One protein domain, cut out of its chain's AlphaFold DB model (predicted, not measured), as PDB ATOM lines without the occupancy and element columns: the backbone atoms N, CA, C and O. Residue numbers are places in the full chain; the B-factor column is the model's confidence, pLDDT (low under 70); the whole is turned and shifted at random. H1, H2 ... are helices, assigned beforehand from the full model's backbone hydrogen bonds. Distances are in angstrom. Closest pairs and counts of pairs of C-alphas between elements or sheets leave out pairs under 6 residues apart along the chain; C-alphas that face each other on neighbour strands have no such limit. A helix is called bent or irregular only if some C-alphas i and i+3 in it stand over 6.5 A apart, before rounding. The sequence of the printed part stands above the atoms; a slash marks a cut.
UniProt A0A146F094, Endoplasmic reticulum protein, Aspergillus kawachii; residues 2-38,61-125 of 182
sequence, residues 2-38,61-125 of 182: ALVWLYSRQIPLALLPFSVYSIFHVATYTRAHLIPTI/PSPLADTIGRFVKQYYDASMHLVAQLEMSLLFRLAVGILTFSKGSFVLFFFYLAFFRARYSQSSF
ATOM      1  N   ALA A   2     303.762 388.669 423.369       51.62
ATOM      2  CA  ALA A   2     303.178 387.369 422.993       51.62
ATOM      3  C   ALA A   2     302.354 386.678 424.109       51.62
ATOM      4  O   ALA A   2     301.252 386.222 423.841       51.62
ATOM      5  N   LEU A   3     302.810 386.705 425.372       54.91
ATOM      6  CA  LEU A   3     302.051 386.166 426.519       54.91
ATOM      7  C   LEU A   3     300.776 386.965 426.860       54.91
ATOM      8  O   LEU A   3     299.774 386.387 427.258       54.91
ATOM      9  N   VAL A   4     300.788 388.286 426.659       58.59
ATOM     10  CA  VAL A   4     299.608 389.156 426.843       58.59
ATOM     11  C   VAL A   4     298.567 388.877 425.752       58.59
ATOM     12  O   VAL A   4     297.370 388.859 426.021       58.59
ATOM     13  N   TRP A   5     299.025 388.600 424.527       58.09
ATOM     14  CA  TRP A   5     298.175 388.225 423.393       58.09
ATOM     15  C   TRP A   5     297.670 386.778 423.461       58.09
ATOM     16  O   TRP A   5     296.624 386.498 422.894       58.09
ATOM     17  N   LEU A   6     298.351 385.883 424.185       56.12
ATOM     18  CA  LEU A   6     297.891 384.507 424.423       56.12
ATOM     19  C   LEU A   6     296.588 384.471 425.241       56.12
ATOM     20  O   LEU A   6     295.745 383.609 425.022       56.12
ATOM     21  N   TYR A   7     296.415 385.427 426.158       52.72
ATOM     22  CA  TYR A   7     295.224 385.539 427.008       52.72
ATOM     23  C   TYR A   7     294.201 386.570 426.488       52.72
ATOM     24  O   TYR A   7     293.051 386.600 426.922       52.72
ATOM     25  N   SER A   8     294.603 387.424 425.540       53.12
ATOM     26  CA  SER A   8     293.749 388.451 424.936       53.12
ATOM     27  C   SER A   8     293.147 387.964 423.616       53.12
ATOM     28  O   SER A   8     293.854 387.590 422.687       53.12
ATOM     29  N   ARG A   9     291.819 388.050 423.476       53.97
ATOM     30  CA  ARG A   9     291.025 387.591 422.312       53.97
ATOM     31  C   ARG A   9     291.264 388.385 421.006       53.97
ATOM     32  O   ARG A   9     290.469 388.308 420.076       53.97
ATOM     33  N   GLN A  10     292.338 389.170 420.918       57.72
ATOM     34  CA  GLN A  10     292.622 390.128 419.835       57.72
ATOM     35  C   GLN A  10     293.843 389.724 418.979       57.72
ATOM     36  O   GLN A  10     294.544 390.562 418.419       57.72
ATOM     37  N   ILE A  11     294.058 388.415 418.830       56.16
ATOM     38  CA  ILE A  11     295.177 387.764 418.126       56.16
ATOM     39  C   ILE A  11     295.394 388.211 416.653       56.16
ATOM     40  O   ILE A  11     296.553 388.386 416.278       56.16
ATOM     41  N   PRO A  12     294.378 388.458 415.792       57.72
ATOM     42  CA  PRO A  12     294.639 388.637 414.356       57.72
ATOM     43  C   PRO A  12     295.358 389.944 413.985       57.72
ATOM     44  O   PRO A  12     296.130 389.961 413.029       57.72
ATOM     45  N   LEU A  13     295.169 391.034 414.738       55.19
ATOM     46  CA  LEU A  13     295.818 392.315 414.420       55.19
ATOM     47  C   LEU A  13     297.275 392.394 414.897       55.19
ATOM     48  O   LEU A  13     298.075 393.081 414.271       55.19
ATOM     49  N   ALA A  14     297.646 391.664 415.953       61.78
ATOM     50  CA  ALA A  14     299.036 391.566 416.407       61.78
ATOM     51  C   ALA A  14     299.894 390.660 415.504       61.78
ATOM     52  O   ALA A  14     301.112 390.832 415.426       61.78
ATOM     53  N   LEU A  15     299.259 389.720 414.795       66.00
ATOM     54  CA  LEU A  15     299.928 388.852 413.825       66.00
ATOM     55  C   LEU A  15     300.395 389.613 412.581       66.00
ATOM     56  O   LEU A  15     301.403 389.239 411.996       66.00
ATOM     57  N   LEU A  16     299.717 390.694 412.187       67.81
ATOM     58  CA  LEU A  16     300.060 391.454 410.980       67.81
ATOM     59  C   LEU A  16     301.475 392.063 411.032       67.81
ATOM     60  O   LEU A  16     302.274 391.751 410.148       67.81
ATOM     61  N   PRO A  17     301.850 392.847 412.067       70.62
ATOM     62  CA  PRO A  17     303.229 393.307 412.234       70.62
ATOM     63  C   PRO A  17     304.226 392.149 412.290       70.62
ATOM     64  O   PRO A  17     305.273 392.204 411.648       70.62
ATOM     65  N   PHE A  18     303.892 391.079 413.017       74.12
ATOM     66  CA  PHE A  18     304.752 389.904 413.153       74.12
ATOM     67  C   PHE A  18     305.033 389.219 411.806       74.12
ATOM     68  O   PHE A  18     306.188 388.907 411.509       74.12
ATOM     69  N   SER A  19     304.015 389.037 410.966       72.50
ATOM     70  CA  SER A  19     304.151 388.454 409.628       72.50
ATOM     71  C   SER A  19     305.038 389.312 408.729       72.50
ATOM     72  O   SER A  19     305.934 388.786 408.069       72.50
ATOM     73  N   VAL A  20     304.853 390.637 408.757       77.75
ATOM     74  CA  VAL A  20     305.687 391.583 408.001       77.75
ATOM     75  C   VAL A  20     307.155 391.466 408.424       77.75
ATOM     76  O   VAL A  20     308.021 391.252 407.575       77.75
ATOM     77  N   TYR A  21     307.446 391.524 409.730       77.81
ATOM     78  CA  TYR A  21     308.815 391.351 410.233       77.81
ATOM     79  C   TYR A  21     309.412 390.001 409.856       77.81
ATOM     80  O   TYR A  21     310.574 389.946 409.460       77.81
ATOM     81  N   SER A  22     308.625 388.930 409.943       82.56
ATOM     82  CA  SER A  22     309.079 387.578 409.616       82.56
ATOM     83  C   SER A  22     309.499 387.467 408.149       82.56
ATOM     84  O   SER A  22     310.585 386.962 407.870       82.56
ATOM     85  N   ILE A  23     308.710 388.010 407.214       82.94
ATOM     86  CA  ILE A  23     309.035 387.999 405.777       82.94
ATOM     87  C   ILE A  23     310.345 388.747 405.508       82.94
ATOM     88  O   ILE A  23     311.238 388.213 404.847       82.94
ATOM     89  N   PHE A  24     310.502 389.959 406.050       82.00
ATOM     90  CA  PHE A  24     311.734 390.732 405.859       82.00
ATOM     91  C   PHE A  24     312.947 390.083 406.522       82.00
ATOM     92  O   PHE A  24     314.044 390.123 405.958       82.00
ATOM     93  N   HIS A  25     312.766 389.466 407.689       82.94
ATOM     94  CA  HIS A  25     313.838 388.761 408.377       82.94
ATOM     95  C   HIS A  25     314.305 387.550 407.565       82.94
ATOM     96  O   HIS A  25     315.501 387.421 407.305       82.94
ATOM     97  N   VAL A  26     313.375 386.722 407.077       84.25
ATOM     98  CA  VAL A  26     313.688 385.574 406.212       84.25
ATOM     99  C   VAL A  26     314.368 386.035 404.923       84.25
ATOM    100  O   VAL A  26     315.397 385.474 404.550       84.25
ATOM    101  N   ALA A  27     313.868 387.086 404.268       81.50
ATOM    102  CA  ALA A  27     314.475 387.633 403.054       81.50
ATOM    103  C   ALA A  27     315.912 388.131 403.297       81.50
ATOM    104  O   ALA A  27     316.835 387.810 402.542       81.50
ATOM    105  N   THR A  28     316.124 388.869 404.389       80.94
ATOM    106  CA  THR A  28     317.442 389.406 404.761       80.94
ATOM    107  C   THR A  28     318.414 388.289 405.122       80.94
ATOM    108  O   THR A  28     319.544 388.278 404.632       80.94
ATOM    109  N   TYR A  29     317.968 387.311 405.914       81.69
ATOM    110  CA  TYR A  29     318.760 386.140 406.283       81.69
ATOM    111  C   TYR A  29     319.129 385.303 405.054       81.69
ATOM    112  O   TYR A  29     320.283 384.904 404.887       81.69
ATOM    113  N   THR A  30     318.175 385.113 404.138       81.75
ATOM    114  CA  THR A  30     318.400 384.390 402.883       81.75
ATOM    115  C   THR A  30     319.493 385.062 402.058       81.75
ATOM    116  O   THR A  30     320.443 384.406 401.635       81.75
ATOM    117  N   ARG A  31     319.417 386.386 401.901       78.56
ATOM    118  CA  ARG A  31     320.421 387.174 401.176       78.56
ATOM    119  C   ARG A  31     321.798 387.160 401.850       78.56
ATOM    120  O   ARG A  31     322.806 387.064 401.158       78.56
ATOM    121  N   ALA A  32     321.850 387.285 403.176       75.88
ATOM    122  CA  ALA A  32     323.098 387.471 403.921       75.88
ATOM    123  C   ALA A  32     323.830 386.162 404.280       75.88
ATOM    124  O   ALA A  32     325.055 386.181 404.472       75.88
ATOM    125  N   HIS A  33     323.097 385.047 404.379       79.00
ATOM    126  CA  HIS A  33     323.605 383.777 404.905       79.00
ATOM    127  C   HIS A  33     323.298 382.568 404.011       79.00
ATOM    128  O   HIS A  33     324.229 381.824 403.710       79.00
ATOM    129  N   LEU A  34     322.061 382.373 403.532       79.00
ATOM    130  CA  LEU A  34     321.730 381.186 402.717       79.00
ATOM    131  C   LEU A  34     322.341 381.242 401.311       79.00
ATOM    132  O   LEU A  34     322.957 380.283 400.862       79.00
ATOM    133  N   ILE A  35     322.223 382.372 400.611       78.81
ATOM    134  CA  ILE A  35     322.763 382.492 399.249       78.81
ATOM    135  C   ILE A  35     324.295 382.312 399.225       78.81
ATOM    136  O   ILE A  35     324.766 381.496 398.432       78.81
ATOM    137  N   PRO A  36     325.086 382.984 400.091       75.25
ATOM    138  CA  PRO A  36     326.538 382.799 400.106       75.25
ATOM    139  C   PRO A  36     326.988 381.388 400.506       75.25
ATOM    140  O   PRO A  36     328.037 380.943 400.053       75.25
ATOM    141  N   THR A  37     326.223 380.682 401.347       77.25
ATOM    142  CA  THR A  37     326.573 379.312 401.768       77.25
ATOM    143  C   THR A  37     326.307 378.285 400.673       77.25
ATOM    144  O   THR A  37     327.118 377.382 400.494       77.25
ATOM    145  N   ILE A  38     325.234 378.448 399.893       78.81
ATOM    146  CA  ILE A  38     324.893 377.538 398.786       78.81
ATOM    147  C   ILE A  38     325.788 377.777 397.557       78.81
ATOM    148  O   ILE A  38     326.140 376.832 396.857       78.81
ATOM    149  N   PRO A  61     328.634 387.983 393.112       59.97
ATOM    150  CA  PRO A  61     327.450 388.786 392.831       59.97
ATOM    151  C   PRO A  61     326.372 387.854 392.275       59.97
ATOM    152  O   PRO A  61     326.552 387.211 391.242       59.97
ATOM    153  N   SER A  62     325.287 387.711 393.027       68.56
ATOM    154  CA  SER A  62     324.238 386.743 392.751       68.56
ATOM    155  C   SER A  62     322.966 387.480 392.349       68.56
ATOM    156  O   SER A  62     322.457 388.280 393.139       68.56
ATOM    157  N   PRO A  63     322.411 387.212 391.150       75.06
ATOM    158  CA  PRO A  63     321.233 387.931 390.671       75.06
ATOM    159  C   PRO A  63     320.027 387.728 391.598       75.06
ATOM    160  O   PRO A  63     319.222 388.641 391.759       75.06
ATOM    161  N   LEU A  64     319.938 386.576 392.279       74.62
ATOM    162  CA  LEU A  64     318.916 386.301 393.294       74.62
ATOM    163  C   LEU A  64     319.104 387.136 394.574       74.62
ATOM    164  O   LEU A  64     318.127 387.590 395.165       74.62
ATOM    165  N   ALA A  65     320.343 387.384 395.010       74.69
ATOM    166  CA  ALA A  65     320.604 388.263 396.153       74.69
ATOM    167  C   ALA A  65     320.242 389.723 395.843       74.69
ATOM    168  O   ALA A  65     319.803 390.457 396.737       74.69
ATOM    169  N   ASP A  66     320.398 390.138 394.585       79.88
ATOM    170  CA  ASP A  66     320.045 391.480 394.129       79.88
ATOM    171  C   ASP A  66     318.536 391.667 393.970       79.88
ATOM    172  O   ASP A  66     318.020 392.715 394.365       79.88
ATOM    173  N   THR A  67     317.801 390.672 393.458       82.50
ATOM    174  CA  THR A  67     316.329 390.744 393.395       82.50
ATOM    175  C   THR A  67     315.708 390.765 394.787       82.50
ATOM    176  O   THR A  67     314.857 391.617 395.044       82.50
ATOM    177  N   ILE A  68     316.180 389.925 395.716       79.81
ATOM    178  CA  ILE A  68     315.739 389.964 397.121       79.81
ATOM    179  C   ILE A  68     316.090 391.316 397.749       79.81
ATOM    180  O   ILE A  68     315.264 391.912 398.435       79.81
ATOM    181  N   GLY A  69     317.288 391.845 397.484       78.38
ATOM    182  CA  GLY A  69     317.687 393.170 397.957       78.38
ATOM    183  C   GLY A  69     316.775 394.291 397.445       78.38
ATOM    184  O   GLY A  69     316.412 395.177 398.220       78.38
ATOM    185  N   ARG A  70     316.375 394.246 396.167       84.69
ATOM    186  CA  ARG A  70     315.414 395.196 395.579       84.69
ATOM    187  C   ARG A  70     314.021 395.039 396.171       84.69
ATOM    188  O   ARG A  70     313.437 396.047 396.546       84.69
ATOM    189  N   PHE A  71     313.528 393.809 396.321       84.44
ATOM    190  CA  PHE A  71     312.248 393.529 396.971       84.44
ATOM    191  C   PHE A  71     312.214 394.100 398.391       84.44
ATOM    192  O   PHE A  71     311.306 394.855 398.731       84.44
ATOM    193  N   VAL A  72     313.243 393.815 399.200       82.81
ATOM    194  CA  VAL A  72     313.332 394.352 400.561       82.81
ATOM    195  C   VAL A  72     313.310 395.875 400.523       82.81
ATOM    196  O   VAL A  72     312.456 396.467 401.162       82.81
ATOM    197  N   LYS A  73     314.164 396.527 399.726       80.75
ATOM    198  CA  LYS A  73     314.189 397.999 399.650       80.75
ATOM    199  C   LYS A  73     312.860 398.605 399.191       80.75
ATOM    200  O   LYS A  73     312.425 399.596 399.758       80.75
ATOM    201  N   GLN A  74     312.226 398.019 398.182       85.50
ATOM    202  CA  GLN A  74     311.005 398.556 397.586       85.50
ATOM    203  C   GLN A  74     309.794 398.420 398.512       85.50
ATOM    204  O   GLN A  74     308.968 399.327 398.579       85.50
ATOM    205  N   TYR A  75     309.680 397.295 399.224       83.69
ATOM    206  CA  TYR A  75     308.499 397.001 400.035       83.69
ATOM    207  C   TYR A  75     308.685 397.279 401.527       83.69
ATOM    208  O   TYR A  75     307.679 397.355 402.234       83.69
ATOM    209  N   TYR A  76     309.917 397.440 402.023       81.19
ATOM    210  CA  TYR A  76     310.180 397.675 403.447       81.19
ATOM    211  C   TYR A  76     309.500 398.947 403.944       81.19
ATOM    212  O   TYR A  76     308.709 398.868 404.881       81.19
ATOM    213  N   ASP A  77     309.712 400.085 403.281       79.25
ATOM    214  CA  ASP A  77     309.147 401.364 403.727       79.25
ATOM    215  C   ASP A  77     307.614 401.348 403.699       79.25
ATOM    216  O   ASP A  77     306.963 401.691 404.688       79.25
ATOM    217  N   ALA A  78     307.019 400.865 402.603       80.62
ATOM    218  CA  ALA A  78     305.565 400.748 402.471       80.62
ATOM    219  C   ALA A  78     304.962 399.824 403.543       80.62
ATOM    220  O   ALA A  78     303.941 400.145 404.155       80.62
ATOM    221  N   SER A  79     305.620 398.697 403.817       79.19
ATOM    222  CA  SER A  79     305.161 397.746 404.829       79.19
ATOM    223  C   SER A  79     305.324 398.301 406.243       79.19
ATOM    224  O   SER A  79     304.434 398.120 407.070       79.19
ATOM    225  N   MET A  80     306.413 399.017 406.533       79.62
ATOM    226  CA  MET A  80     306.619 399.673 407.827       79.62
ATOM    227  C   MET A  80     305.604 400.794 408.067       79.62
ATOM    228  O   MET A  80     305.103 400.931 409.185       79.62
ATOM    229  N   HIS A  81     305.227 401.542 407.027       81.00
ATOM    230  CA  HIS A  81     304.127 402.504 407.100       81.00
ATOM    231  C   HIS A  81     302.787 401.837 407.419       81.00
ATOM    232  O   HIS A  81     302.059 402.319 408.290       81.00
ATOM    233  N   LEU A  82     302.472 400.723 406.756       80.88
ATOM    234  CA  LEU A  82     301.249 399.964 407.014       80.88
ATOM    235  C   LEU A  82     301.227 399.440 408.457       80.88
ATOM    236  O   LEU A  82     300.225 399.592 409.157       80.88
ATOM    237  N   VAL A  83     302.350 398.900 408.939       80.56
ATOM    238  CA  VAL A  83     302.501 398.459 410.333       80.56
ATOM    239  C   VAL A  83     302.284 399.617 411.307       80.56
ATOM    240  O   VAL A  83     301.522 399.465 412.257       80.56
ATOM    241  N   ALA A  84     302.878 400.785 411.057       80.56
ATOM    242  CA  ALA A  84     302.698 401.958 411.911       80.56
ATOM    243  C   ALA A  84     301.234 402.438 411.955       80.56
ATOM    244  O   ALA A  84     300.726 402.787 413.023       80.56
ATOM    245  N   GLN A  85     300.527 402.415 410.820       79.31
ATOM    246  CA  GLN A  85     299.097 402.740 410.762       79.31
ATOM    247  C   GLN A  85     298.246 401.728 411.538       79.31
ATOM    248  O   GLN A  85     297.351 402.127 412.286       79.31
ATOM    249  N   LEU A  86     298.542 400.431 411.411       79.25
ATOM    250  CA  LEU A  86     297.864 399.383 412.174       79.25
ATOM    251  C   LEU A  86     298.104 399.537 413.680       79.25
ATOM    252  O   LEU A  86     297.142 399.519 414.447       79.25
ATOM    253  N   GLU A  87     299.349 399.752 414.106       81.31
ATOM    254  CA  GLU A  87     299.694 399.971 415.517       81.31
ATOM    255  C   GLU A  87     298.971 401.198 416.098       81.31
ATOM    256  O   GLU A  87     298.473 401.142 417.229       81.31
ATOM    257  N   MET A  88     298.844 402.276 415.315       80.06
ATOM    258  CA  MET A  88     298.091 403.473 415.701       80.06
ATOM    259  C   MET A  88     296.580 403.209 415.782       80.06
ATOM    260  O   MET A  88     295.926 403.621 416.742       80.06
ATOM    261  N   SER A  89     296.011 402.478 414.818       81.56
ATOM    262  CA  SER A  89     294.590 402.101 414.838       81.56
ATOM    263  C   SER A  89     294.243 401.226 416.046       81.56
ATOM    264  O   SER A  89     293.173 401.366 416.643       81.56
ATOM    265  N   LEU A  90     295.178 400.362 416.446       79.00
ATOM    266  CA  LEU A  90     295.027 399.491 417.595       79.00
ATOM    267  C   LEU A  90     295.059 400.300 418.893       79.00
ATOM    268  O   LEU A  90     294.188 400.094 419.734       79.00
ATOM    269  N   LEU A  91     295.978 401.269 419.017       80.81
ATOM    270  CA  LEU A  91     296.003 402.203 420.147       80.81
ATOM    271  C   LEU A  91     294.672 402.953 420.272       80.81
ATOM    272  O   LEU A  91     294.086 402.999 421.354       80.81
ATOM    273  N   PHE A  92     294.180 403.497 419.157       81.88
ATOM    274  CA  PHE A  92     292.925 404.241 419.112       81.88
ATOM    275  C   PHE A  92     291.732 403.377 419.535       81.88
ATOM    276  O   PHE A  92     290.948 403.769 420.399       81.88
ATOM    277  N   ARG A  93     291.621 402.159 418.994       81.00
ATOM    278  CA  ARG A  93     290.573 401.204 419.379       81.00
ATOM    279  C   ARG A  93     290.617 400.887 420.876       81.00
ATOM    280  O   ARG A  93     289.572 400.806 421.516       81.00
ATOM    281  N   LEU A  94     291.813 400.695 421.428       77.62
ATOM    282  CA  LEU A  94     292.004 400.378 422.841       77.62
ATOM    283  C   LEU A  94     291.638 401.571 423.742       77.62
ATOM    284  O   LEU A  94     290.997 401.377 424.774       77.62
ATOM    285  N   ALA A  95     291.948 402.797 423.306       79.56
ATOM    286  CA  ALA A  95     291.519 404.027 423.970       79.56
ATOM    287  C   ALA A  95     289.984 404.160 423.998       79.56
ATOM    288  O   ALA A  95     289.405 404.414 425.056       79.56
ATOM    289  N   VAL A  96     289.305 403.897 422.872       79.75
ATOM    290  CA  VAL A  96     287.829 403.852 422.813       79.75
ATOM    291  C   VAL A  96     287.267 402.759 423.734       79.75
ATOM    292  O   VAL A  96     286.246 402.963 424.392       79.75
ATOM    293  N   GLY A  97     287.951 401.616 423.837       74.19
ATOM    294  CA  GLY A  97     287.589 400.520 424.741       74.19
ATOM    295  C   GLY A  97     287.652 400.882 426.231       74.19
ATOM    296  O   GLY A  97     286.862 400.352 427.016       74.19
ATOM    297  N   ILE A  98     288.551 401.790 426.628       77.25
ATOM    298  CA  ILE A  98     288.548 402.367 427.983       77.25
ATOM    299  C   ILE A  98     287.398 403.348 428.153       77.25
ATOM    300  O   ILE A  98     286.709 403.285 429.167       77.25
ATOM    301  N   LEU A  99     287.176 404.232 427.175       77.38
ATOM    302  CA  LEU A  99     286.117 405.242 427.252       77.38
ATOM    303  C   LEU A  99     284.720 404.602 427.372       77.38
ATOM    304  O   LEU A  99     283.830 405.154 428.007       77.38
ATOM    305  N   THR A 100     284.554 403.404 426.809       79.00
ATOM    306  CA  THR A 100     283.339 402.577 426.914       79.00
ATOM    307  C   THR A 100     283.323 401.632 428.130       79.00
ATOM    308  O   THR A 100     282.452 400.771 428.214       79.00
ATOM    309  N   PHE A 101     284.259 401.768 429.083       75.31
ATOM    310  CA  PHE A 101     284.340 401.006 430.346       75.31
ATOM    311  C   PHE A 101     284.277 399.473 430.206       75.31
ATOM    312  O   PHE A 101     283.773 398.762 431.081       75.31
ATOM    313  N   SER A 102     284.829 398.921 429.124       68.94
ATOM    314  CA  SER A 102     284.890 397.465 428.955       68.94
ATOM    315  C   SER A 102     285.808 396.831 430.016       68.94
ATOM    316  O   SER A 102     286.994 397.157 430.108       68.94
ATOM    317  N   LYS A 103     285.265 395.914 430.833       60.69
ATOM    318  CA  LYS A 103     285.995 395.221 431.914       60.69
ATOM    319  C   LYS A 103     287.252 394.530 431.359       60.69
ATOM    320  O   LYS A 103     287.162 393.730 430.436       60.69
ATOM    321  N   GLY A 104     288.422 394.848 431.921       66.00
ATOM    322  CA  GLY A 104     289.725 394.294 431.515       66.00
ATOM    323  C   GLY A 104     290.508 395.118 430.480       66.00
ATOM    324  O   GLY A 104     291.720 394.938 430.365       66.00
ATOM    325  N   SER A 105     289.876 396.080 429.794       67.44
ATOM    326  CA  SER A 105     290.559 396.936 428.804       67.44
ATOM    327  C   SER A 105     291.581 397.888 429.426       67.44
ATOM    328  O   SER A 105     292.541 398.264 428.761       67.44
ATOM    329  N   PHE A 106     291.413 398.247 430.702       74.94
ATOM    330  CA  PHE A 106     292.303 399.182 431.393       74.94
ATOM    331  C   PHE A 106     293.730 398.627 431.494       74.94
ATOM    332  O   PHE A 106     294.675 399.254 431.029       74.94
ATOM    333  N   VAL A 107     293.888 397.401 432.004       77.38
ATOM    334  CA  VAL A 107     295.207 396.758 432.151       77.38
ATOM    335  C   VAL A 107     295.871 396.557 430.785       77.38
ATOM    336  O   VAL A 107     297.025 396.941 430.597       77.38
ATOM    337  N   LEU A 108     295.132 396.023 429.807       73.75
ATOM    338  CA  LEU A 108     295.619 395.817 428.436       73.75
ATOM    339  C   LEU A 108     296.093 397.119 427.786       73.75
ATOM    340  O   LEU A 108     297.119 397.125 427.106       73.75
ATOM    341  N   PHE A 109     295.381 398.217 428.022       79.69
ATOM    342  CA  PHE A 109     295.761 399.519 427.505       79.69
ATOM    343  C   PHE A 109     297.077 400.023 428.076       79.69
ATOM    344  O   PHE A 109     297.926 400.420 427.289       79.69
ATOM    345  N   PHE A 110     297.294 399.977 429.394       80.62
ATOM    346  CA  PHE A 110     298.563 400.448 429.964       80.62
ATOM    347  C   PHE A 110     299.755 399.622 429.470       80.62
ATOM    348  O   PHE A 110     300.785 400.188 429.103       80.62
ATOM    349  N   PHE A 111     299.605 398.297 429.372       81.38
ATOM    350  CA  PHE A 111     300.644 397.445 428.785       81.38
ATOM    351  C   PHE A 111     300.910 397.782 427.315       81.38
ATOM    352  O   PHE A 111     302.069 397.887 426.903       81.38
ATOM    353  N   TYR A 112     299.853 397.961 426.520       78.19
ATOM    354  CA  TYR A 112     299.995 398.323 425.114       78.19
ATOM    355  C   TYR A 112     300.567 399.735 424.941       78.19
ATOM    356  O   TYR A 112     301.383 399.953 424.055       78.19
ATOM    357  N   LEU A 113     300.218 400.676 425.816       81.19
ATOM    358  CA  LEU A 113     300.741 402.038 425.823       81.19
ATOM    359  C   LEU A 113     302.246 402.051 426.110       81.19
ATOM    360  O   LEU A 113     302.995 402.725 425.406       81.19
ATOM    361  N   ALA A 114     302.712 401.258 427.080       80.25
ATOM    362  CA  ALA A 114     304.140 401.096 427.354       80.25
ATOM    363  C   ALA A 114     304.891 400.493 426.152       80.25
ATOM    364  O   ALA A 114     305.967 400.969 425.781       80.25
ATOM    365  N   PHE A 115     304.301 399.487 425.496       80.50
ATOM    366  CA  PHE A 115     304.845 398.920 424.261       80.50
ATOM    367  C   PHE A 115     304.898 399.950 423.129       80.50
ATOM    368  O   PHE A 115     305.946 400.127 422.509       80.50
ATOM    369  N   PHE A 116     303.795 400.654 422.887       80.12
ATOM    370  CA  PHE A 116     303.687 401.672 421.850       80.12
ATOM    371  C   PHE A 116     304.663 402.828 422.097       80.12
ATOM    372  O   PHE A 116     305.267 403.317 421.151       80.12
ATOM    373  N   ARG A 117     304.915 403.211 423.357       81.31
ATOM    374  CA  ARG A 117     305.967 404.177 423.720       81.31
ATOM    375  C   ARG A 117     307.352 403.679 423.309       81.31
ATOM    376  O   ARG A 117     308.084 404.403 422.633       81.31
ATOM    377  N   ALA A 118     307.720 402.460 423.705       78.12
ATOM    378  CA  ALA A 118     309.009 401.880 423.322       78.12
ATOM    379  C   ALA A 118     309.158 401.864 421.792       78.12
ATOM    380  O   ALA A 118     310.176 402.288 421.247       78.12
ATOM    381  N   ARG A 119     308.086 401.486 421.093       76.69
ATOM    382  CA  ARG A 119     307.997 401.485 419.634       76.69
ATOM    383  C   ARG A 119     308.152 402.873 419.009       76.69
ATOM    384  O   ARG A 119     308.919 403.025 418.064       76.69
ATOM    385  N   TYR A 120     307.470 403.876 419.556       80.12
ATOM    386  CA  TYR A 120     307.532 405.272 419.123       80.12
ATOM    387  C   TYR A 120     308.959 405.824 419.222       80.12
ATOM    388  O   TYR A 120     309.409 406.538 418.329       80.12
ATOM    389  N   SER A 121     309.707 405.448 420.265       79.31
ATOM    390  CA  SER A 121     311.115 405.846 420.401       79.31
ATOM    391  C   SER A 121     312.047 405.161 419.392       79.31
ATOM    392  O   SER A 121     313.033 405.758 418.971       79.31
ATOM    393  N   GLN A 122     311.728 403.932 418.970       74.19
ATOM    394  CA  GLN A 122     312.574 403.137 418.075       74.19
ATOM    395  C   GLN A 122     312.237 403.294 416.584       74.19
ATOM    396  O   GLN A 122     313.082 402.990 415.746       74.19
ATOM    397  N   SER A 123     311.025 403.739 416.231       78.94
ATOM    398  CA  SER A 123     310.537 403.760 414.844       78.94
ATOM    399  C   SER A 123     310.055 405.141 414.403       78.94
ATOM    400  O   SER A 123     309.036 405.647 414.879       78.94
ATOM    401  N   SER A 124     310.736 405.717 413.408       81.00
ATOM    402  CA  SER A 124     310.333 406.967 412.747       81.00
ATOM    403  C   SER A 124     308.975 406.853 412.042       81.00
ATOM    404  O   SER A 124     308.217 407.822 412.015       81.00
ATOM    405  N   PHE A 125     308.615 405.668 411.540       80.19
ATOM    406  CA  PHE A 125     307.314 405.418 410.906       80.19
ATOM    407  C   PHE A 125     306.151 405.614 411.884       80.19
ATOM    408  O   PHE A 125     305.137 406.220 411.531       80.19
TER     409      PHE A 125
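AT A GLANCE: This is residues 2 to 38 and 61 to 125 of the 182 residues of the protein "Endoplasmic reticulum protein" of Aspergillus kawachii (UniProt A0A146F094). A loose rod is built on one long bent helix, H3, with H2 side by side with its arm H3a and part of its arm H3b, and with H4 folded back along H3b as a helical hairpin. Short H1 sits near the first residues of H2. The printed part has 102 residues with four named helices, H1 to H4 in chain order, and no named strand: all helix. It is loose, with a radius of gyration of the C-alphas of 17.5 A, and spans 58 by 25 by 21 A.

IN THESE COORDINATES: H1 is residues 2 to 7, with C-alpha 2 at (303.178, 387.369, 422.993). H2, residues 11 to 38, is 36.9 A long, with a kink of 35 degrees near residue 30; it is irregular, but only just, with C-alphas 32 and 35 6.8 A apart. H3, residues 63 to 99, was assigned as one helix by its hydrogen bonds but is bent: C-alphas 74 and 77 are 7.0 A apart. Its arms are H3a, residues 63 to 74, 16.3 A, and H3b, residues 77 to 99, 33.1 A. H4, residues 105 to 122, is 25.3 A long and ends with C-alpha 122 at (312.574, 403.137, 418.075).

HOW THE PARTS SIT: H1 and H2 are close but not clearly touching; their closest C-alphas, of Trp 5 and Ile 11, are 6.1 A apart. H2 touches H3a with residues 24 to 35 alone, at a shallow tilt of 29 degrees, opposite ways; the closest C-alphas, of Arg 31 and Ala 65, are 5.1 A apart. H2 touches H3b with residues 13 to 20 alone; the closest C-alphas, of Pro 17 and Val 83, are 5.5 A apart. H3a and H3b stand at a steep tilt of 39 degrees. H3b and H4 touch as a hairpin, at a shallow tilt of 29 degrees, opposite ways; the closest C-alphas, of Ile 98 and Ser 105, are 5.8 A apart. H2 and H4 are apart. Each O i to N i+4 pair is within hydrogen-bond range in H3a, H3b and H4, against 1 of 2 in H1 and 19 of 24 in H2.

THE WHOLE: The two C-alphas farthest apart, of Pro 61 and Phe 101, are 58.4 A apart. Residues 39 to 60 are not printed, and C-alphas 38 and 61 are 13.0 A apart across this cut. The links H1 to H2 and H3 to H4 are tight. The mean pLDDT of the printed part is 75.3; residues 2 to 16, 61 to 62 and 102 to 105 are under 70.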